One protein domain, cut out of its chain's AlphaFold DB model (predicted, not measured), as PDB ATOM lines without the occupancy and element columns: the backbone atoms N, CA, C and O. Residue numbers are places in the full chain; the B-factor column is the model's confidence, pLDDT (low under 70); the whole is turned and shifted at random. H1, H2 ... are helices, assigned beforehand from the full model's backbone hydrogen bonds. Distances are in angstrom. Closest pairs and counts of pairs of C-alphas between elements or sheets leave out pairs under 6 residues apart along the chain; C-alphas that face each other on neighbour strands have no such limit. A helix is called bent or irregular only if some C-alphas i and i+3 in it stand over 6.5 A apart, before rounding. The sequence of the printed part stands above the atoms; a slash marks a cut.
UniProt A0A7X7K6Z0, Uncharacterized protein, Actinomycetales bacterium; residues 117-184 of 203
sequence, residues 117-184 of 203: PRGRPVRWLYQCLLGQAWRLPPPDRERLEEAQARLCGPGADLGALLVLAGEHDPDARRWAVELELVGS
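AT A GLANCE: This is residues 117 to 184 of the 203 residues of an uncharacterized protein of Actinomycetales bacterium (UniProt A0A7X7K6Z0). Two helical hairpins, H1 with H2 and H3 with H4, meet through the short helix H3, which packs on the first part of H1 and on the last residues of H2. H2 and H4 lie toward opposite ends of the domain, and the kinked helix H1 runs between H3 and the tight link into H2. The printed part has 68 residues with four named helices, H1, H2, H3 and H4 in that order, and no named strand; the class is all helix. It is compact, with a radius of gyration of the C-alphas of 11.6 A and spans of 31 by 26 by 19 A.

IN THESE COORDINATES: H1 is residues 120 to 135, from C-alpha 120 at (-24.476, 41.084, 30.669), 22.5 A from first to last C-alpha. It has a kink of 41 degrees near residue 129 and is irregular, with C-alphas 131 and 134 7.4 A apart. H2 is residues 138 to 152, 20.7 A long, beginning at C-alpha 138 at (-38.170, 21.426, 24.483). H3 is residues 159 to 166, 10.4 A long. H4 is residues 170 to 182, 18.5 A long, and ends at C-alpha 182 at (-33.581, 34.656, 49.957).

HOW THE PARTS SIT: H3 is the hub and touches the three other helices. Residues 120 to 126 of H1 alone touch H3, opposite ways at a shallow tilt of 29 degrees; the closest C-alphas, of Val 122 and Ala 165, are 5.5 A apart. Residues 148 to 152 of H2 alone touch H3, the same way at a steep tilt of 62 degrees, with the closest C-alphas, of Cys 152 and Ala 160, 6.2 A apart. H3 and H4 form a hairpin and touch, opposite ways at a shallow tilt of 32 degrees; the closest C-alphas, of Gly 166 and Arg 173, are 3.8 A apart. H1 and H2 form the other hairpin and touch, opposite ways at a shallow tilt of 34 degrees, only just short of steep, with the closest C-alphas, of Ala 133 and Arg 141, 5.4 A apart. H1 and H4 are close but not clearly touching, with C-alphas 123 and 172, the closest, 6.0 A apart. H2 and H4 are apart. In H2, H3 and H4 every O i to N i+4 pair is within hydrogen-bond range; in H1 it is 9 of 12.

THE WHOLE: The two C-alphas farthest apart, of Pro 139 and Leu 181, are 33.0 A from each other. The printed part has no cut. The links H1 to H2 and H3 to H4 are tight, and H2 to H3 is short. The mean pLDDT of the printed part is 87.1; residues 132 to 135 and 182 to 184 are under 70.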
ATOM      1  N   PRO A 117     -18.550  35.340  27.141       95.75
ATOM      2  CA  PRO A 117     -19.050  34.361  28.115       95.75
ATOM      3  C   PRO A 117     -19.026  34.882  29.562       95.75
ATOM      4  O   PRO A 117     -18.621  34.179  30.485       95.75
ATOM      5  N   ARG A 118     -19.404  36.145  29.775       95.38
ATOM      6  CA  ARG A 118     -19.398  36.817  31.083       95.38
ATOM      7  C   ARG A 118     -20.320  38.032  31.093       95.38
ATOM      8  O   ARG A 118     -20.777  38.477  30.048       95.38
ATOM      9  N   GLY A 119     -20.557  38.605  32.270       96.19
ATOM     10  CA  GLY A 119     -21.288  39.866  32.402       96.19
ATOM     11  C   GLY A 119     -22.719  39.805  31.862       96.19
ATOM     12  O   GLY A 119     -23.478  38.876  32.141       96.19
ATOM     13  N   ARG A 120     -23.094  40.827  31.091       95.81
ATOM     14  CA  ARG A 120     -24.476  41.084  30.669       95.81
ATOM     15  C   ARG A 120     -25.104  39.963  29.819       95.81
ATOM     16  O   ARG A 120     -26.228  39.583  30.144       95.81
ATOM     17  N   PRO A 121     -24.432  39.371  28.810       97.31
ATOM     18  CA  PRO A 121     -24.963  38.202  28.100       97.31
ATOM     19  C   PRO A 121     -25.324  37.024  29.014       97.31
ATOM     20  O   PRO A 121     -26.403  36.448  28.881       97.31
ATOM     21  N   VAL A 122     -24.471  36.716  29.995       97.31
ATOM     22  CA  VAL A 122     -24.711  35.625  30.956       97.31
ATOM     23  C   VAL A 122     -25.881  35.954  31.889       97.31
ATOM     24  O   VAL A 122     -26.700  35.083  32.188       97.31
ATOM     25  N   ARG A 123     -26.042  37.226  32.283       94.50
ATOM     26  CA  ARG A 123     -27.237  37.684  33.009       94.50
ATOM     27  C   ARG A 123     -28.513  37.504  32.180       94.50
ATOM     28  O   ARG A 123     -29.518  37.041  32.714       94.50
ATOM     29  N   TRP A 124     -28.486  37.802  30.881       94.38
ATOM     30  CA  TRP A 124     -29.638  37.549  30.006       94.38
ATOM     31  C   TRP A 124     -29.965  36.060  29.889       94.38
ATOM     32  O   TRP A 124     -31.139  35.697  29.922       94.38
ATOM     33  N   LEU A 125     -28.953  35.187  29.815       94.56
ATOM     34  CA  LEU A 125     -29.155  33.736  29.835       94.56
ATOM     35  C   LEU A 125     -29.866  33.287  31.120       94.56
ATOM     36  O   LEU A 125     -30.843  32.538  31.046       94.56
ATOM     37  N   TYR A 126     -29.448  33.805  32.280       91.88
ATOM     38  CA  TYR A 126     -30.157  33.586  33.543       91.88
ATOM     39  C   TYR A 126     -31.631  34.010  33.452       91.88
ATOM     40  O   TYR A 126     -32.521  33.248  33.827       91.88
ATOM     41  N   GLN A 127     -31.917  35.192  32.899       89.06
ATOM     42  CA  GLN A 127     -33.288  35.701  32.760       89.06
ATOM     43  C   GLN A 127     -34.134  34.861  31.784       89.06
ATOM     44  O   GLN A 127     -35.321  34.631  32.038       89.06
ATOM     45  N   CYS A 128     -33.541  34.351  30.698       88.75
ATOM     46  CA  CYS A 128     -34.182  33.394  29.793       88.75
ATOM     47  C   CYS A 128     -34.570  32.099  30.523       88.75
ATOM     48  O   CYS A 128     -35.713  31.651  30.399       88.75
ATOM     49  N   LEU A 129     -33.647  31.525  31.299       87.38
ATOM     50  CA  LEU A 129     -33.859  30.274  32.030       87.38
ATOM     51  C   LEU A 129     -34.866  30.421  33.177       87.38
ATOM     52  O   LEU A 129     -35.768  29.596  33.310       87.38
ATOM     53  N   LEU A 130     -34.774  31.499  33.956       82.25
ATOM     54  CA  LEU A 130     -35.700  31.774  35.053       82.25
ATOM     55  C   LEU A 130     -37.119  32.072  34.544       82.25
ATOM     56  O   LEU A 130     -38.108  31.576  35.085       82.25
ATOM     57  N   GLY A 131     -37.229  32.926  33.523       72.88
ATOM     58  CA  GLY A 131     -38.498  33.538  33.138       72.88
ATOM     59  C   GLY A 131     -39.206  32.875  31.960       72.88
ATOM     60  O   GLY A 131     -40.435  32.790  31.965       72.88
ATOM     61  N   GLN A 132     -38.464  32.438  30.938       69.88
ATOM     62  CA  GLN A 132     -39.043  31.999  29.663       69.88
ATOM     63  C   GLN A 132     -38.993  30.486  29.464       69.88
ATOM     64  O   GLN A 132     -39.902  29.964  28.826       69.88
ATOM     65  N   ALA A 133     -38.013  29.772  30.033       64.62
ATOM     66  CA  ALA A 133     -37.766  28.355  29.739       64.62
ATOM     67  C   ALA A 133     -38.987  27.435  29.883       64.62
ATOM     68  O   ALA A 133     -39.185  26.541  29.067       64.62
ATOM     69  N   TRP A 134     -39.864  27.688  30.856       66.75
ATOM     70  CA  TRP A 134     -41.086  26.899  31.058       66.75
ATOM     71  C   TRP A 134     -42.158  27.097  29.970       66.75
ATOM     72  O   TRP A 134     -43.100  26.313  29.888       66.75
ATOM     73  N   ARG A 135     -42.048  28.150  29.153       68.38
ATOM     74  CA  ARG A 135     -42.937  28.441  28.012       68.38
ATOM     75  C   ARG A 135     -42.351  28.015  26.676       68.38
ATOM     76  O   ARG A 135     -43.031  28.156  25.660       68.38
ATOM     77  N   LEU A 136     -41.090  27.599  26.669       70.06
ATOM     78  CA  LEU A 136     -40.388  27.265  25.449       70.06
ATOM     79  C   LEU A 136     -40.662  25.817  25.036       70.06
ATOM     80  O   LEU A 136     -40.863  24.952  25.891       70.06
ATOM     81  N   PRO A 137     -40.631  25.532  23.727       77.69
ATOM     82  CA  PRO A 137     -40.551  24.185  23.210       77.69
ATOM     83  C   PRO A 137     -39.292  23.498  23.759       77.69
ATOM     84  O   PRO A 137     -38.280  24.178  23.964       77.69
ATOM     85  N   PRO A 138     -39.314  22.165  23.949       83.69
ATOM     86  CA  PRO A 138     -38.170  21.426  24.483       83.69
ATOM     87  C   PRO A 138     -36.822  21.754  23.814       83.69
ATOM     88  O   PRO A 138     -35.879  22.025  24.551       83.69
ATOM     89  N   PRO A 139     -36.720  21.887  22.472       85.00
ATOM     90  CA  PRO A 139     -35.439  22.190  21.827       85.00
ATOM     91  C   PRO A 139     -34.830  23.541  22.226       85.00
ATOM     92  O   PRO A 139     -33.619  23.662  22.381       85.00
ATOM     93  N   ASP A 140     -35.649  24.581  22.402       83.00
ATOM     94  CA  ASP A 140     -35.145  25.903  22.795       83.00
ATOM     95  C   ASP A 140     -34.708  25.915  24.259       83.00
ATOM     96  O   ASP A 140     -33.736  26.580  24.618       83.00
ATOM     97  N   ARG A 141     -35.411  25.153  25.102       86.25
ATOM     98  CA  ARG A 141     -35.043  24.959  26.501       86.25
ATOM     99  C   ARG A 141     -33.720  24.200  26.631       86.25
ATOM    100  O   ARG A 141     -32.844  24.670  27.349       86.25
ATOM    101  N   GLU A 142     -33.560  23.094  25.910       90.44
ATOM    102  CA  GLU A 142     -32.333  22.284  25.907       90.44
ATOM    103  C   GLU A 142     -31.114  23.131  25.525       90.44
ATOM    104  O   GLU A 142     -30.105  23.116  26.222       90.44
ATOM    105  N   ARG A 143     -31.230  23.980  24.496       91.38
ATOM    106  CA  ARG A 143     -30.141  24.885  24.084       91.38
ATOM    107  C   ARG A 143     -29.713  25.864  25.180       91.38
ATOM    108  O   ARG A 143     -28.527  26.185  25.282       91.38
ATOM    109  N   LEU A 144     -30.659  26.367  25.974       92.12
ATOM    110  CA  LEU A 144     -30.363  27.255  27.102       92.12
ATOM    111  C   LEU A 144     -29.694  26.489  28.253       92.12
ATOM    112  O   LEU A 144     -28.717  26.977  28.819       92.12
ATOM    113  N   GLU A 145     -30.186  25.290  28.575       92.31
ATOM    114  CA  GLU A 145     -29.621  24.419  29.616       92.31
ATOM    115  C   GLU A 145     -28.202  23.947  29.246       92.31
ATOM    116  O   GLU A 145     -27.298  23.958  30.081       92.31
ATOM    117  N   GLU A 146     -27.953  23.630  27.974       94.56
ATOM    118  CA  GLU A 146     -26.614  23.325  27.462       94.56
ATOM    119  C   GLU A 146     -25.665  24.523  27.579       94.56
ATOM    120  O   GLU A 146     -24.504  24.359  27.956       94.56
ATOM    121  N   ALA A 147     -26.134  25.734  27.264       95.94
ATOM    122  CA  ALA A 147     -25.327  26.942  27.416       95.94
ATOM    123  C   ALA A 147     -24.970  27.202  28.886       95.94
ATOM    124  O   ALA A 147     -23.816  27.514  29.184       95.94
ATOM    125  N   GLN A 148     -25.917  26.996  29.807       95.38
ATOM    126  CA  GLN A 148     -25.647  27.046  31.244       95.38
ATOM    127  C   GLN A 148     -24.602  26.002  31.649       95.38
ATOM    128  O   GLN A 148     -23.632  26.345  32.324       95.38
ATOM    129  N   ALA A 149     -24.756  24.751  31.209       95.56
ATOM    130  CA  ALA A 149     -23.820  23.681  31.539       95.56
ATOM    131  C   ALA A 149     -22.403  23.955  31.007       95.56
ATOM    132  O   ALA A 149     -21.424  23.633  31.680       95.56
ATOM    133  N   ARG A 150     -22.269  24.585  29.831       96.88
ATOM    134  CA  ARG A 150     -20.966  25.005  29.287       96.88
ATOM    135  C   ARG A 150     -20.301  26.104  30.115       96.88
ATOM    136  O   ARG A 150     -19.082  26.090  30.245       96.88
ATOM    137  N   LEU A 151     -21.078  27.049  30.643       96.44
ATOM    138  CA  LEU A 151     -20.558  28.200  31.390       96.44
ATOM    139  C   LEU A 151     -20.265  27.874  32.860       96.44
ATOM    140  O   LEU A 151     -19.253  28.312  33.395       96.44
ATOM    141  N   CYS A 152     -21.147  27.115  33.508       94.69
ATOM    142  CA  CYS A 152     -21.124  26.895  34.957       94.69
ATOM    143  C   CYS A 152     -20.835  25.440  35.360       94.69
ATOM    144  O   CYS A 152     -20.665  25.155  36.543       94.69
ATOM    145  N   GLY A 153     -20.766  24.522  34.396       92.69
ATOM    146  CA  GLY A 153     -20.613  23.089  34.625       92.69
ATOM    147  C   GLY A 153     -21.953  22.333  34.675       92.69
ATOM    148  O   GLY A 153     -23.006  22.926  34.926       92.69
ATOM    149  N   PRO A 154     -21.945  21.007  34.432       91.75
ATOM    150  CA  PRO A 154     -23.156  20.190  34.472       91.75
ATOM    151  C   PRO A 154     -23.823  20.210  35.852       91.75
ATOM    152  O   PRO A 154     -23.161  20.008  36.867       91.75
ATOM    153  N   GLY A 155     -25.144  20.410  35.885       82.31
ATOM    154  CA  GLY A 155     -25.928  20.390  37.127       82.31
ATOM    155  C   GLY A 155     -25.794  21.641  38.001       82.31
ATOM    156  O   GLY A 155     -26.315  21.640  39.114       82.31
ATOM    157  N   ALA A 156     -25.124  22.694  37.520       86.00
ATOM    158  CA  ALA A 156     -25.102  23.983  38.200       86.00
ATOM    159  C   ALA A 156     -26.526  24.533  38.381       86.00
ATOM    160  O   ALA A 156     -27.362  24.435  37.478       86.00
ATOM    161  N   ASP A 157     -26.803  25.139  39.536       89.44
ATOM    162  CA  ASP A 157     -28.049  25.875  39.731       89.44
ATOM    163  C   ASP A 157     -28.070  27.172  38.898       89.44
ATOM    164  O   ASP A 157     -27.067  27.598  38.317       89.44
ATOM    165  N   LEU A 158     -29.242  27.808  38.808       87.12
ATOM    166  CA  LEU A 158     -29.385  29.069  38.074       87.12
ATOM    167  C   LEU A 158     -28.581  30.216  38.709       87.12
ATOM    168  O   LEU A 158     -28.151  31.120  37.997       87.12
ATOM    169  N   GLY A 159     -28.363  30.194  40.026       88.75
ATOM    170  CA  GLY A 159     -27.597  31.215  40.743       88.75
ATOM    171  C   GLY A 159     -26.136  31.280  40.299       88.75
ATOM    172  O   GLY A 159     -25.569  32.372  40.245       88.75
ATOM    173  N   ALA A 160     -25.555  30.157  39.870       92.19
ATOM    174  CA  ALA A 160     -24.198  30.108  39.323       92.19
ATOM    175  C   ALA A 160     -23.991  31.061  38.127       92.19
ATOM    176  O   ALA A 160     -22.925  31.668  37.999       92.19
ATOM    177  N   LEU A 161     -25.019  31.265  37.290       93.81
ATOM    178  CA  LEU A 161     -24.966  32.232  36.188       93.81
ATOM    179  C   LEU A 161     -24.880  33.675  36.698       93.81
ATOM    180  O   LEU A 161     -24.157  34.483  36.121       93.81
ATOM    181  N   LEU A 162     -25.591  34.010  37.781       93.06
ATOM    182  CA  LEU A 162     -25.535  35.347  38.379       93.06
ATOM    183  C   LEU A 162     -24.185  35.623  39.036       93.06
ATOM    184  O   LEU A 162     -23.682  36.737  38.919       93.06
ATOM    185  N   VAL A 163     -23.585  34.618  39.679       93.81
ATOM    186  CA  VAL A 163     -22.231  34.732  40.241       93.81
ATOM    187  C   VAL A 163     -21.222  35.010  39.126       93.81
ATOM    188  O   VAL A 163     -20.501  36.004  39.202       93.81
ATOM    189  N   LEU A 164     -21.241  34.207  38.055       95.56
ATOM    190  CA  LEU A 164     -20.358  34.383  36.896       95.56
ATOM    191  C   LEU A 164     -20.566  35.743  36.211       95.56
ATOM    192  O   LEU A 164     -19.614  36.455  35.893       95.56
ATOM    193  N   ALA A 165     -21.819  36.141  35.990       95.19
ATOM    194  CA  ALA A 165     -22.135  37.440  35.409       95.19
ATOM    195  C   ALA A 165     -21.704  38.601  36.326       95.19
ATOM    196  O   ALA A 165     -21.191  39.612  35.842       95.19
ATOM    197  N   GLY A 166     -21.865  38.453  37.643       94.06
ATOM    198  CA  GLY A 166     -21.622  39.475  38.664       94.06
ATOM    199  C   GLY A 166     -20.171  39.942  38.794       94.06
ATOM    200  O   GLY A 166     -19.905  41.012  39.360       94.06
ATOM    201  N   GLU A 167     -19.220  39.203  38.228       94.50
ATOM    202  CA  GLU A 167     -17.834  39.654  38.077       94.50
ATOM    203  C   GLU A 167     -17.744  40.917  37.203       94.50
ATOM    204  O   GLU A 167     -16.914  41.793  37.459       94.50
ATOM    205  N   HIS A 168     -18.656  41.057  36.233       95.62
ATOM    206  CA  HIS A 168     -18.615  42.087  35.191       95.62
ATOM    207  C   HIS A 168     -19.928  42.863  34.992       95.62
ATOM    208  O   HIS A 168     -19.933  43.866  34.282       95.62
ATOM    209  N   ASP A 169     -21.030  42.440  35.612       95.38
ATOM    210  CA  ASP A 169     -22.339  43.093  35.536       95.38
ATOM    211  C   ASP A 169     -22.852  43.423  36.959       95.38
ATOM    212  O   ASP A 169     -23.107  42.514  37.757       95.38
ATOM    213  N   PRO A 170     -22.974  44.715  37.329       92.56
ATOM    214  CA  PRO A 170     -23.409  45.120  38.668       92.56
ATOM    215  C   PRO A 170     -24.822  44.661  39.042       92.56
ATOM    216  O   PRO A 170     -25.070  44.388  40.217       92.56
ATOM    217  N   ASP A 171     -25.734  44.559  38.072       89.50
ATOM    218  CA  ASP A 171     -27.092  44.074  38.325       89.50
ATOM    219  C   ASP A 171     -27.077  42.581  38.649       89.50
ATOM    220  O   ASP A 171     -27.696  42.169  39.628       89.50
ATOM    221  N   ALA A 172     -26.294  41.785  37.915       90.44
ATOM    222  CA  ALA A 172     -26.106  40.369  38.225       90.44
ATOM    223  C   ALA A 172     -25.518  40.170  39.624       90.44
ATOM    224  O   ALA A 172     -26.001  39.329  40.380       90.44
ATOM    225  N   ARG A 173     -24.516  40.979  39.998       92.25
ATOM    226  CA  ARG A 173     -23.921  40.934  41.341       92.25
ATOM    227  C   ARG A 173     -24.959  41.217  42.419       92.25
ATOM    228  O   ARG A 173     -25.018  40.502  43.414       92.25
ATOM    229  N   ARG A 174     -25.774  42.255  42.225       90.19
ATOM    230  CA  ARG A 174     -26.844  42.606  43.159       90.19
ATOM    231  C   ARG A 174     -27.858  41.469  43.289       90.19
ATOM    232  O   ARG A 174     -28.183  41.092  44.409       90.19
ATOM    233  N   TRP A 175     -28.306  40.889  42.176       88.25
ATOM    234  CA  TRP A 175     -29.265  39.779  42.195       88.25
ATOM    235  C   TRP A 175     -28.683  38.502  42.805       88.25
ATOM    236  O   TRP A 175     -29.415  37.782  43.472       88.25
ATOM    237  N   ALA A 176     -27.386  38.227  42.629       87.12
ATOM    238  CA  ALA A 176     -26.720  37.104  43.290       87.12
ATOM    239  C   ALA A 176     -26.783  37.245  44.821       87.12
ATOM    240  O   ALA A 176     -27.146  36.295  45.510       87.12
ATOM    241  N   VAL A 177     -26.513  38.449  45.341       87.00
ATOM    242  CA  VAL A 177     -26.621  38.753  46.778       87.00
ATOM    243  C   VAL A 177     -28.070  38.638  47.259       87.00
ATOM    244  O   VAL A 177     -28.329  38.023  48.289       87.00
ATOM    245  N   GLU A 178     -29.033  39.193  46.517       83.44
ATOM    246  CA  GLU A 178     -30.462  39.071  46.847       83.44
ATOM    247  C   GLU A 178     -30.906  37.597  46.883       83.44
ATOM    248  O   GLU A 178     -31.608  37.185  47.807       83.44
ATOM    249  N   LEU A 179     -30.458  36.783  45.920       79.25
ATOM    250  CA  LEU A 179     -30.764  35.355  45.857       79.25
ATOM    251  C   LEU A 179     -30.146  34.582  47.027       79.25
ATOM    252  O   LEU A 179     -30.815  33.713  47.575       79.25
ATOM    253  N   GLU A 180     -28.920  34.902  47.445       78.88
ATOM    254  CA  GLU A 180     -28.277  34.299  48.622       78.88
ATOM    255  C   GLU A 180     -29.038  34.635  49.915       78.88
ATOM    256  O   GLU A 180     -29.293  33.757  50.740       78.88
ATOM    257  N   LEU A 181     -29.498  35.884  50.055       71.94
ATOM    258  CA  LEU A 181     -30.312  36.323  51.194       71.94
ATOM    259  C   LEU A 181     -31.672  35.600  51.244       71.94
ATOM    260  O   LEU A 181     -32.119  35.181  52.317       71.94
ATOM    261  N   VAL A 182     -32.318  35.411  50.089       67.75
ATOM    262  CA  VAL A 182     -33.581  34.656  49.957       67.75
ATOM    263  C   VAL A 182     -33.353  33.138  50.045       67.75
ATOM    264  O   VAL A 182     -34.245  32.395  50.462       67.75
ATOM    265  N   GLY A 183     -32.142  32.672  49.733       53.91
ATOM    266  CA  GLY A 183     -31.666  31.285  49.744       53.91
ATOM    267  C   GLY A 183     -31.635  30.600  51.114       53.91
ATOM    268  O   GLY A 183     -31.278  29.429  51.198       53.91
ATOM    269  N   SER A 184     -32.089  31.274  52.176       43.78
ATOM    270  CA  SER A 184     -32.440  30.652  53.462       43.78
ATOM    271  C   SER A 184     -33.924  30.253  53.587       43.78
ATOM    272  O   SER A 184     -34.283  29.574  54.547       43.78
TER     273      SER A 184